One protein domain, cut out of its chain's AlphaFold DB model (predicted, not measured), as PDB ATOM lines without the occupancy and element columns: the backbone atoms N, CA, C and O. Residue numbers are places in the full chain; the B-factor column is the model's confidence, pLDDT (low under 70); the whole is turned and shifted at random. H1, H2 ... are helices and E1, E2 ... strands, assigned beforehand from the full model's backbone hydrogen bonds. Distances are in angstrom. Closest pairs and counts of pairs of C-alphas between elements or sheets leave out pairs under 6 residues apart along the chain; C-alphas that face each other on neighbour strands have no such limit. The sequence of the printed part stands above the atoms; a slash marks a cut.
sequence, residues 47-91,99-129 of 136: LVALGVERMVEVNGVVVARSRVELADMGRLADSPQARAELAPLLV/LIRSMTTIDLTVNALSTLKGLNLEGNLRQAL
ATOM      1  N   LEU A  47      -7.775 115.069 -14.099       79.00
ATOM      2  CA  LEU A  47      -6.561 115.575 -13.469       79.00
ATOM      3  C   LEU A  47      -6.576 115.156 -12.004       79.00
ATOM      4  O   LEU A  47      -7.487 115.523 -11.257       79.00
ATOM      5  N   VAL A  48      -5.565 114.380 -11.617       81.56
ATOM      6  CA  VAL A  48      -5.353 113.909 -10.248       81.56
ATOM      7  C   VAL A  48      -4.021 114.451  -9.759       81.56
ATOM      8  O   VAL A  48      -2.978 114.140 -10.341       81.56
ATOM      9  N   ALA A  49      -4.069 115.212  -8.670       85.44
ATOM     10  CA  ALA A  49      -2.883 115.571  -7.915       85.44
ATOM     11  C   ALA A  49      -2.825 114.768  -6.610       85.44
ATOM     12  O   ALA A  49      -3.840 114.590  -5.928       85.44
ATOM     13  N   LEU A  50      -1.630 114.280  -6.289       88.00
ATOM     14  CA  LEU A  50      -1.337 113.439  -5.137       88.00
ATOM     15  C   LEU A  50      -0.237 114.087  -4.289       88.00
ATOM     16  O   LEU A  50       0.884 114.250  -4.759       88.00
ATOM     17  N   GLY A  51      -0.541 114.376  -3.029       89.50
ATOM     18  CA  GLY A  51       0.438 114.642  -1.982       89.50
ATOM     19  C   GLY A  51       0.648 113.387  -1.133       89.50
ATOM     20  O   GLY A  51      -0.313 112.725  -0.746       89.50
ATOM     21  N   VAL A  52       1.897 113.030  -0.837       91.12
ATOM     22  CA  VAL A  52       2.236 111.946   0.097       91.12
ATOM     23  C   VAL A  52       3.183 112.489   1.149       91.12
ATOM     24  O   VAL A  52       4.287 112.910   0.824       91.12
ATOM     25  N   GLU A  53       2.794 112.418   2.417       92.88
ATOM     26  CA  GLU A  53       3.667 112.713   3.549       92.88
ATOM     27  C   GLU A  53       3.908 111.443   4.359       92.88
ATOM     28  O   GLU A  53       2.975 110.804   4.836       92.88
ATOM     29  N   ARG A  54       5.173 111.073   4.544       92.69
ATOM     30  CA  ARG A  54       5.582 109.984   5.430       92.69
ATOM     31  C   ARG A  54       6.333 110.558   6.614       92.69
ATOM     32  O   ARG A  54       7.295 111.298   6.438       92.69
ATOM     33  N   MET A  55       5.946 110.156   7.813       94.31
ATOM     34  CA  MET A  55       6.591 110.542   9.057       94.31
ATOM     35  C   MET A  55       6.903 109.298   9.880       94.31
ATOM     36  O   MET A  55       6.052 108.423  10.030       94.31
ATOM     37  N   VAL A  56       8.120 109.217  10.412       95.06
ATOM     38  CA  VAL A  56       8.504 108.177  11.366       95.06
ATOM     39  C   VAL A  56       8.848 108.829  12.687       95.06
ATOM     40  O   VAL A  56       9.688 109.725  12.745       95.06
ATOM     41  N   GLU A  57       8.199 108.365  13.743       97.00
ATOM     42  CA  GLU A  57       8.387 108.830  15.108       97.00
ATOM     43  C   GLU A  57       9.018 107.737  15.967       97.00
ATOM     44  O   GLU A  57       8.680 106.561  15.826       97.00
ATOM     45  N   VAL A  58       9.884 108.133  16.900       96.25
ATOM     46  CA  VAL A  58      10.408 107.301  17.985       96.25
ATOM     47  C   VAL A  58      10.031 107.966  19.303       96.25
ATOM     48  O   VAL A  58      10.447 109.088  19.575       96.25
ATOM     49  N   ASN A  59       9.201 107.300  20.109       95.94
ATOM     50  CA  ASN A  59       8.662 107.829  21.372       95.94
ATOM     51  C   ASN A  59       8.008 109.220  21.231       95.94
ATOM     52  O   ASN A  59       8.149 110.075  22.103       95.94
ATOM     53  N   GLY A  60       7.317 109.457  20.112       94.69
ATOM     54  CA  GLY A  60       6.659 110.734  19.812       94.69
ATOM     55  C   GLY A  60       7.581 111.817  19.236       94.69
ATOM     56  O   GLY A  60       7.114 112.916  18.954       94.69
ATOM     57  N   VAL A  61       8.869 111.528  19.028       94.94
ATOM     58  CA  VAL A  61       9.809 112.430  18.348       94.94
ATOM     59  C   VAL A  61       9.949 112.020  16.889       94.94
ATOM     60  O   VAL A  61      10.286 110.875  16.603       94.94
ATOM     61  N   VAL A  62       9.741 112.949  15.959       95.44
ATOM     62  CA  VAL A  62       9.918 112.700  14.521       95.44
ATOM     63  C   VAL A  62      11.400 112.495  14.202       95.44
ATOM     64  O   VAL A  62      12.196 113.421  14.332       95.44
ATOM     65  N   VAL A  63      11.764 111.293  13.756       94.81
ATOM     66  CA  VAL A  63      13.140 110.931  13.367       94.81
ATOM     67  C   VAL A  63      13.351 110.917  11.856       94.81
ATOM     68  O   VAL A  63      14.481 111.030  11.394       94.81
ATOM     69  N   ALA A  64      12.277 110.790  11.073       93.56
ATOM     70  CA  ALA A  64      12.332 110.889   9.620       93.56
ATOM     71  C   ALA A  64      11.038 111.490   9.066       93.56
ATOM     72  O   ALA A  64       9.949 111.218   9.575       93.56
ATOM     73  N   ARG A  65      11.157 112.281   7.997       92.50
ATOM     74  CA  ARG A  65      10.030 112.833   7.240       92.50
ATOM     75  C   ARG A  65      10.359 112.832   5.750       92.50
ATOM     76  O   ARG A  65      11.465 113.208   5.380       92.50
ATOM     77  N   SER A  66       9.404 112.438   4.917       90.31
ATOM     78  CA  SER A  66       9.444 112.588   3.458       90.31
ATOM     79  C   SER A  66       8.126 113.202   2.991       90.31
ATOM     80  O   SER A  66       7.079 112.863   3.546       90.31
ATOM     81  N   ARG A  67       8.163 114.107   2.010       90.06
ATOM     82  CA  ARG A  67       6.968 114.693   1.395       90.06
ATOM     83  C   ARG A  67       7.155 114.760  -0.111       90.06
ATOM     84  O   ARG A  67       8.121 115.361  -0.554       90.06
ATOM     85  N   VAL A  68       6.189 114.229  -0.850       88.38
ATOM     86  CA  VAL A  68       6.172 114.228  -2.313       88.38
ATOM     87  C   VAL A  68       4.877 114.863  -2.792       88.38
ATOM     88  O   VAL A  68       3.807 114.477  -2.332       88.38
ATOM     89  N   GLU A  69       4.972 115.805  -3.725       87.38
ATOM     90  CA  GLU A  69       3.824 116.451  -4.368       87.38
ATOM     91  C   GLU A  69       3.832 116.130  -5.864       87.38
ATOM     92  O   GLU A  69       4.800 116.398  -6.578       87.38
ATOM     93  N   LEU A  70       2.742 115.543  -6.347       83.62
ATOM     94  CA  LEU A  70       2.588 115.048  -7.710       83.62
ATOM     95  C   LEU A  70       1.400 115.772  -8.335       83.62
ATOM     96  O   LEU A  70       0.259 115.369  -8.142       83.62
ATOM     97  N   ALA A  71       1.661 116.859  -9.064       74.38
ATOM     98  CA  ALA A  71       0.616 117.717  -9.637       74.38
ATOM     99  C   ALA A  71      -0.174 117.060 -10.787       74.38
ATOM    100  O   ALA A  71      -1.341 117.378 -10.996       74.38
ATOM    101  N   ASP A  72       0.464 116.154 -11.527       75.56
ATOM    102  CA  ASP A  72      -0.150 115.346 -12.580       75.56
ATOM    103  C   ASP A  72       0.417 113.928 -12.489       75.56
ATOM    104  O   ASP A  72       1.510 113.628 -12.980       75.56
ATOM    105  N   MET A  73      -0.319 113.061 -11.796       69.69
ATOM    106  CA  MET A  73       0.084 111.678 -11.548       69.69
ATOM    107  C   MET A  73       0.417 110.909 -12.829       69.69
ATOM    108  O   MET A  73       1.383 110.148 -12.833       69.69
ATOM    109  N   GLY A  74      -0.328 111.129 -13.917       67.81
ATOM    110  CA  GLY A  74      -0.131 110.397 -15.169       67.81
ATOM    111  C   GLY A  74       1.203 110.717 -15.842       67.81
ATOM    112  O   GLY A  74       1.786 109.860 -16.495       67.81
ATOM    113  N   ARG A  75       1.719 111.934 -15.649       67.31
ATOM    114  CA  ARG A  75       2.983 112.389 -16.253       67.31
ATOM    115  C   ARG A  75       4.180 112.259 -15.313       67.31
ATOM    116  O   ARG A  75       5.313 112.190 -15.781       67.31
ATOM    117  N   LEU A  76       3.940 112.249 -14.001       61.06
ATOM    118  CA  LEU A  76       4.981 112.230 -12.969       61.06
ATOM    119  C   LEU A  76       5.232 110.847 -12.359       61.06
ATOM    120  O   LEU A  76       6.293 110.658 -11.772       61.06
ATOM    121  N   ALA A  77       4.324 109.874 -12.496       64.38
ATOM    122  CA  ALA A  77       4.540 108.516 -11.973       64.38
ATOM    123  C   ALA A  77       5.805 107.843 -12.547       64.38
ATOM    124  O   ALA A  77       6.453 107.052 -11.860       64.38
ATOM    125  N   ASP A  78       6.204 108.222 -13.762       69.44
ATOM    126  CA  ASP A  78       7.425 107.738 -14.410       69.44
ATOM    127  C   ASP A  78       8.681 108.551 -14.052       69.44
ATOM    128  O   ASP A  78       9.780 108.224 -14.505       69.44
ATOM    129  N   SER A  79       8.567 109.591 -13.216       75.69
ATOM    130  CA  SER A  79       9.710 110.392 -12.771       75.69
ATOM    131  C   SER A  79      10.600 109.584 -11.813       75.69
ATOM    132  O   SER A  79      10.156 109.191 -10.728       75.69
ATOM    133  N   PRO A  80      11.893 109.381 -12.136       78.88
ATOM    134  CA  PRO A  80      12.847 108.761 -11.217       78.88
ATOM    135  C   PRO A  80      12.963 109.512  -9.884       78.88
ATOM    136  O   PRO A  80      13.177 108.891  -8.847       78.88
ATOM    137  N   GLN A  81      12.789 110.837  -9.908       77.88
ATOM    138  CA  GLN A  81      12.826 111.694  -8.727       77.88
ATOM    139  C   GLN A  81      11.647 111.398  -7.792       77.88
ATOM    140  O   GLN A  81      11.862 111.138  -6.613       77.88
ATOM    141  N   ALA A  82      10.423 111.327  -8.328       74.62
ATOM    142  CA  ALA A  82       9.238 110.957  -7.549       74.62
ATOM    143  C   ALA A  82       9.387 109.573  -6.893       74.62
ATOM    144  O   ALA A  82       9.060 109.379  -5.723       74.62
ATOM    145  N   ARG A  83       9.937 108.603  -7.632       79.19
ATOM    146  CA  ARG A  83      10.173 107.241  -7.125       79.19
ATOM    147  C   ARG A  83      11.238 107.197  -6.030       79.19
ATOM    148  O   ARG A  83      11.112 106.396  -5.106       79.19
ATOM    149  N   ALA A  84      12.264 108.042  -6.123       82.31
ATOM    150  CA  ALA A  84      13.314 108.139  -5.115       82.31
ATOM    151  C   ALA A  84      12.783 108.705  -3.789       82.31
ATOM    152  O   ALA A  84      13.115 108.177  -2.732       82.31
ATOM    153  N   GLU A  85      11.914 109.717  -3.822       81.50
ATOM    154  CA  GLU A  85      11.363 110.294  -2.587       81.50
ATOM    155  C   GLU A  85      10.332 109.390  -1.890       81.50
ATOM    156  O   GLU A  85      10.166 109.440  -0.665       81.50
ATOM    157  N   LEU A  86       9.684 108.505  -2.653       80.94
ATOM    158  CA  LEU A  86       8.778 107.475  -2.138       80.94
ATOM    159  C   LEU A  86       9.494 106.195  -1.673       80.94
ATOM    160  O   LEU A  86       8.833 105.290  -1.142       80.94
ATOM    161  N   ALA A  87      10.819 106.111  -1.839       85.12
ATOM    162  CA  ALA A  87      11.605 104.932  -1.498       85.12
ATOM    163  C   ALA A  87      11.418 104.503  -0.024       85.12
ATOM    164  O   ALA A  87      11.049 105.315   0.834       85.12
ATOM    165  N   PRO A  88      11.637 103.216   0.305       85.38
ATOM    166  CA  PRO A  88      11.532 102.733   1.678       85.38
ATOM    167  C   PRO A  88      12.473 103.488   2.626       85.38
ATOM    168  O   PRO A  88      13.647 103.682   2.320       85.38
ATOM    169  N   LEU A  89      11.968 103.877   3.799       87.19
ATOM    170  CA  LEU A  89      12.793 104.433   4.874       87.19
ATOM    171  C   LEU A  89      13.283 103.297   5.773       87.19
ATOM    172  O   LEU A  89      12.478 102.486   6.233       87.19
ATOM    173  N   LEU A  90      14.586 103.260   6.051       90.81
ATOM    174  CA  LEU A  90      15.180 102.307   6.985       90.81
ATOM    175  C   LEU A  90      15.472 103.000   8.316       90.81
ATOM    176  O   LEU A  90      16.237 103.960   8.365       90.81
ATOM    177  N   VAL A  91      14.893 102.483   9.399       91.19
ATOM    178  CA  VAL A  91      15.159 102.950  10.763       91.19
ATOM    179  C   VAL A  91      15.855 101.841  11.536       91.19
ATOM    180  O   VAL A  91      15.315 100.746  11.683       91.19
ATOM    181  N   LEU A  99       9.027 102.946  21.044       95.75
ATOM    182  CA  LEU A  99       7.838 102.951  20.195       95.75
ATOM    183  C   LEU A  99       8.183 103.618  18.864       95.75
ATOM    184  O   LEU A  99       8.348 104.835  18.821       95.75
ATOM    185  N   ILE A 100       8.247 102.832  17.790       95.69
ATOM    186  CA  ILE A 100       8.420 103.340  16.426       95.69
ATOM    187  C   ILE A 100       7.049 103.418  15.756       95.69
ATOM    188  O   ILE A 100       6.371 102.401  15.609       95.69
ATOM    189  N   ARG A 101       6.639 104.613  15.332       95.38
ATOM    190  CA  ARG A 101       5.382 104.838  14.608       95.38
ATOM    191  C   ARG A 101       5.688 105.362  13.216       95.38
ATOM    192  O   ARG A 101       6.270 106.428  13.081       95.38
ATOM    193  N   SER A 102       5.275 104.625  12.191       94.69
ATOM    194  CA  SER A 102       5.313 105.083  10.801       94.69
ATOM    195  C   SER A 102       3.909 105.510  10.388       94.69
ATOM    196  O   SER A 102       2.979 104.707  10.455       94.69
ATOM    197  N   MET A 103       3.752 106.770   9.999       94.75
ATOM    198  CA  MET A 103       2.511 107.338   9.484       94.75
ATOM    199  C   MET A 103       2.731 107.760   8.036       94.75
ATOM    200  O   MET A 103       3.724 108.415   7.729       94.75
ATOM    201  N   THR A 104       1.822 107.376   7.143       93.06
ATOM    202  CA  THR A 104       1.783 107.898   5.773       93.06
ATOM    203  C   THR A 104       0.424 108.539   5.547       93.06
ATOM    204  O   THR A 104      -0.594 107.854   5.606       93.06
ATOM    205  N   THR A 105       0.423 109.843   5.305       94.19
ATOM    206  CA  THR A 105      -0.747 110.621   4.913       94.19
ATOM    207  C   THR A 105      -0.737 110.772   3.401       94.19
ATOM    208  O   THR A 105       0.299 111.077   2.810       94.19
ATOM    209  N   ILE A 106      -1.883 110.514   2.775       91.25
ATOM    210  CA  ILE A 106      -2.073 110.631   1.333       91.25
ATOM    211  C   ILE A 106      -3.203 111.626   1.093       91.25
ATOM    212  O   ILE A 106      -4.349 111.356   1.451       91.25
ATOM    213  N   ASP A 107      -2.869 112.745   0.461       91.12
ATOM    214  CA  ASP A 107      -3.811 113.778   0.058       91.12
ATOM    215  C   ASP A 107      -4.061 113.675  -1.444       91.12
ATOM    216  O   ASP A 107      -3.143 113.730  -2.258       91.12
ATOM    217  N   LEU A 108      -5.323 113.508  -1.829       86.94
ATOM    218  CA  LEU A 108      -5.732 113.378  -3.223       86.94
ATOM    219  C   LEU A 108      -6.687 114.508  -3.578       86.94
ATOM    220  O   LEU A 108      -7.730 114.680  -2.943       86.94
ATOM    221  N   THR A 109      -6.367 115.244  -4.637       86.69
ATOM    222  CA  THR A 109      -7.280 116.228  -5.218       86.69
ATOM    223  C   THR A 109      -7.563 115.862  -6.663       86.69
ATOM    224  O   THR A 109      -6.673 115.464  -7.413       86.69
ATOM    225  N   VAL A 110      -8.833 115.958  -7.050       86.00
ATOM    226  CA  VAL A 110      -9.260 115.697  -8.425       86.00
ATOM    227  C   VAL A 110     -10.111 116.851  -8.925       86.00
ATOM    228  O   VAL A 110     -10.932 117.396  -8.181       86.00
ATOM    229  N   ASN A 111      -9.959 117.204 -10.199       83.44
ATOM    230  CA  ASN A 111     -10.753 118.268 -10.826       83.44
ATOM    231  C   ASN A 111     -12.262 117.950 -10.855       83.44
ATOM    232  O   ASN A 111     -13.085 118.860 -10.869       83.44
ATOM    233  N   ALA A 112     -12.631 116.667 -10.810       81.75
ATOM    234  CA  ALA A 112     -14.015 116.192 -10.840       81.75
ATOM    235  C   ALA A 112     -14.620 115.899  -9.450       81.75
ATOM    236  O   ALA A 112     -15.673 115.265  -9.362       81.75
ATOM    237  N   LEU A 113     -13.989 116.332  -8.346       84.25
ATOM    238  CA  LEU A 113     -14.354 115.873  -6.995       84.25
ATOM    239  C   LEU A 113     -15.803 116.213  -6.636       84.25
ATOM    240  O   LEU A 113     -16.509 115.401  -6.042       84.25
ATOM    241  N   SER A 114     -16.251 117.414  -7.006       82.81
ATOM    242  CA  SER A 114     -17.628 117.853  -6.766       82.81
ATOM    243  C   SER A 114     -18.636 116.985  -7.522       82.81
ATOM    244  O   SER A 114     -19.651 116.581  -6.956       82.81
ATOM    245  N   THR A 115     -18.337 116.644  -8.775       81.75
ATOM    246  CA  THR A 115     -19.179 115.782  -9.611       81.75
ATOM    247  C   THR A 115     -19.243 114.363  -9.048       81.75
ATOM    248  O   THR A 115     -20.333 113.825  -8.874       81.75
ATOM    249  N   LEU A 116     -18.101 113.779  -8.667       82.88
ATOM    250  CA  LEU A 116     -18.036 112.443  -8.059       82.88
ATOM    251  C   LEU A 116     -18.820 112.360  -6.743       82.88
ATOM    252  O   LEU A 116     -19.499 111.364  -6.487       82.88
ATOM    253  N   LYS A 117     -18.756 113.410  -5.912       86.19
ATOM    254  CA  LYS A 117     -19.562 113.509  -4.686       86.19
ATOM    255  C   LYS A 117     -21.059 113.565  -4.997       86.19
ATOM    256  O   LYS A 117     -21.827 112.889  -4.320       86.19
ATOM    257  N   GLY A 118     -21.463 114.315  -6.025       86.38
ATOM    258  CA  GLY A 118     -22.854 114.379  -6.485       86.38
ATOM    259  C   GLY A 118     -23.389 113.021  -6.944       86.38
ATOM    260  O   GLY A 118     -24.454 112.606  -6.499       86.38
ATOM    261  N   LEU A 119     -22.612 112.290  -7.749       84.50
ATOM    262  CA  LEU A 119     -22.979 110.949  -8.222       84.50
ATOM    263  C   LEU A 119     -23.103 109.938  -7.075       84.50
ATOM    264  O   LEU A 119     -24.075 109.186  -7.015       84.50
ATOM    265  N   ASN A 120     -22.149 109.945  -6.137       86.00
ATOM    266  CA  ASN A 120     -22.221 109.092  -4.948       86.00
ATOM    267  C   ASN A 120     -23.447 109.426  -4.096       86.00
ATOM    268  O   ASN A 120     -24.133 108.523  -3.623       86.00
ATOM    269  N   LEU A 121     -23.746 110.713  -3.909       91.69
ATOM    270  CA  LEU A 121     -24.907 111.142  -3.142       91.69
ATOM    271  C   LEU A 121     -26.214 110.706  -3.813       91.69
ATOM    272  O   LEU A 121     -27.068 110.140  -3.143       91.69
ATOM    273  N   GLU A 122     -26.362 110.929  -5.118       91.19
ATOM    274  CA  GLU A 122     -27.548 110.510  -5.869       91.19
ATOM    275  C   GLU A 122     -27.759 108.993  -5.785       91.19
ATOM    276  O   GLU A 122     -28.869 108.543  -5.493       91.19
ATOM    277  N   GLY A 123     -26.698 108.203  -5.979       88.31
ATOM    278  CA  GLY A 123     -26.749 106.746  -5.852       88.31
ATOM    279  C   GLY A 123     -27.144 106.296  -4.444       88.31
ATOM    280  O   GLY A 123     -28.058 105.482  -4.286       88.31
ATOM    281  N   ASN A 124     -26.525 106.881  -3.417       91.88
ATOM    282  CA  ASN A 124     -26.829 106.576  -2.019       91.88
ATOM    283  C   ASN A 124     -28.264 106.965  -1.647       91.88
ATOM    284  O   ASN A 124     -28.940 106.208  -0.955       91.88
ATOM    285  N   LEU A 125     -28.760 108.106  -2.132       92.25
ATOM    286  CA  LEU A 125     -30.140 108.533  -1.912       92.25
ATOM    287  C   LEU A 125     -31.129 107.606  -2.613       92.25
ATOM    288  O   LEU A 125     -32.105 107.189  -1.998       92.25
ATOM    289  N   ARG A 126     -30.876 107.224  -3.869       90.31
ATOM    290  CA  ARG A 126     -31.724 106.260  -4.586       90.31
ATOM    291  C   ARG A 126     -31.786 104.915  -3.869       90.31
ATOM    292  O   ARG A 126     -32.871 104.353  -3.759       90.31
ATOM    293  N   GLN A 127     -30.660 104.439  -3.337       89.00
ATOM    294  CA  GLN A 127     -30.598 103.186  -2.587       89.00
ATOM    295  C   GLN A 127     -31.264 103.282  -1.206       89.00
ATOM    296  O   GLN A 127     -31.930 102.348  -0.757       89.00
ATOM    297  N   ALA A 128     -31.125 104.419  -0.525       89.69
ATOM    298  CA  ALA A 128     -31.811 104.676   0.737       89.69
ATOM    299  C   ALA A 128     -33.332 104.764   0.534       89.69
ATOM    300  O   ALA A 128     -34.093 104.204   1.316       89.69
ATOM    301  N   LEU A 129     -33.785 105.410  -0.541       89.50
ATOM    302  CA  LEU A 129     -35.205 105.517  -0.869       89.50
ATOM    303  C   LEU A 129     -35.785 104.175  -1.324       89.50
ATOM    304  O   LEU A 129     -36.876 103.817  -0.892       89.50
TER     305      LEU A 129
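This is residues 47 to 91 and 99 to 129 of the 136 residues of an uncharacterized protein of Pseudoduganella eburnea (UniProt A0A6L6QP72). You are looking at a narrow, twisted sheet of three long strands, E1, E2 and E3, with the short helix H2 over one face along the edge strand E2, and the other face bare. Short H1 only grazes the sheet, and from the far end of E3 the long helix H3 sticks out as an arm, its residues 114 to 129 standing free. The printed part has 76 residues, with three named helices and three named strands in the order E1 E2 H1 H2 E3 H3; the sheet runs E2 E1 E3, all antiparallel, and the class is mixed, helices and strands. The whole is only just extended, close to loose, with a radius of gyration of the C-alphas of 17.5 A, and its outline is flat, spanning 51 by 33 by 14 A.

Find C-alpha 48 at (-5.353, 113.909, -10.248); from there strand E1, residues 48 to 58, runs 33.0 A. Strand E2, residues 61 to 70, comes back over 27.2 A and bends by 55 degrees at residue 64. Next come helix H1, residues 73 to 76, 5.1 A, and helix H2, residues 80 to 85, 8.9 A. After the cut, find C-alpha 100 at (8.420, 103.340, 16.426), where strand E3, residues 100 to 110, begins its 32.9 A. Helix H3, residues 113 to 129, runs 24.1 A and ends at C-alpha 129, (-35.205, 105.517, -0.869).

Look first at E1, the inner strand. E1 and E2 form a hairpin, antiparallel at 170 degrees; N 54 and O 66 are 2.8 A apart, within hydrogen-bond range. On its other side E1 is antiparallel to E3 at 168 degrees, where N 53 and O 105 are 2.9 A apart, also within range. H1 only grazes the sheet with residues 73 to 76; its closest C-alpha pair with E1 is Val 48 and Met 73, 6.0 A. H2 is on the sheet at a height of 8.8 A, over E2, and runs along the strands, at 20 degrees to E2 on the local plane; their closest C-alphas are those of Val 68 and Glu 85, 6.5 A. H1 and H2 are close but not clearly touching, the C-alphas of Leu 76 and Ala 82 being 7.0 A apart. H3 is not on the sheet, and is apart from E1, E2, H1 and H2. In H2 and H3 every O i to N i+4 pair is within hydrogen-bond range; H1 is too short for such a pair, and its one O i to N i+3 pair is not within range.

The two farthest C-alphas, those of Val 91 and Leu 129, are 51.8 A apart. Without the free stretch, the body of 60 residues spans 40 by 27 by 10 A. Residues 92 to 98 are not printed, and C-alphas 91 and 99 are 11.9 A apart across the cut, which falls in the link from H2 to E3. The links printed whole are tight. The mean pLDDT of the printed part is 86.4, and residues 73 to 78 are under 70.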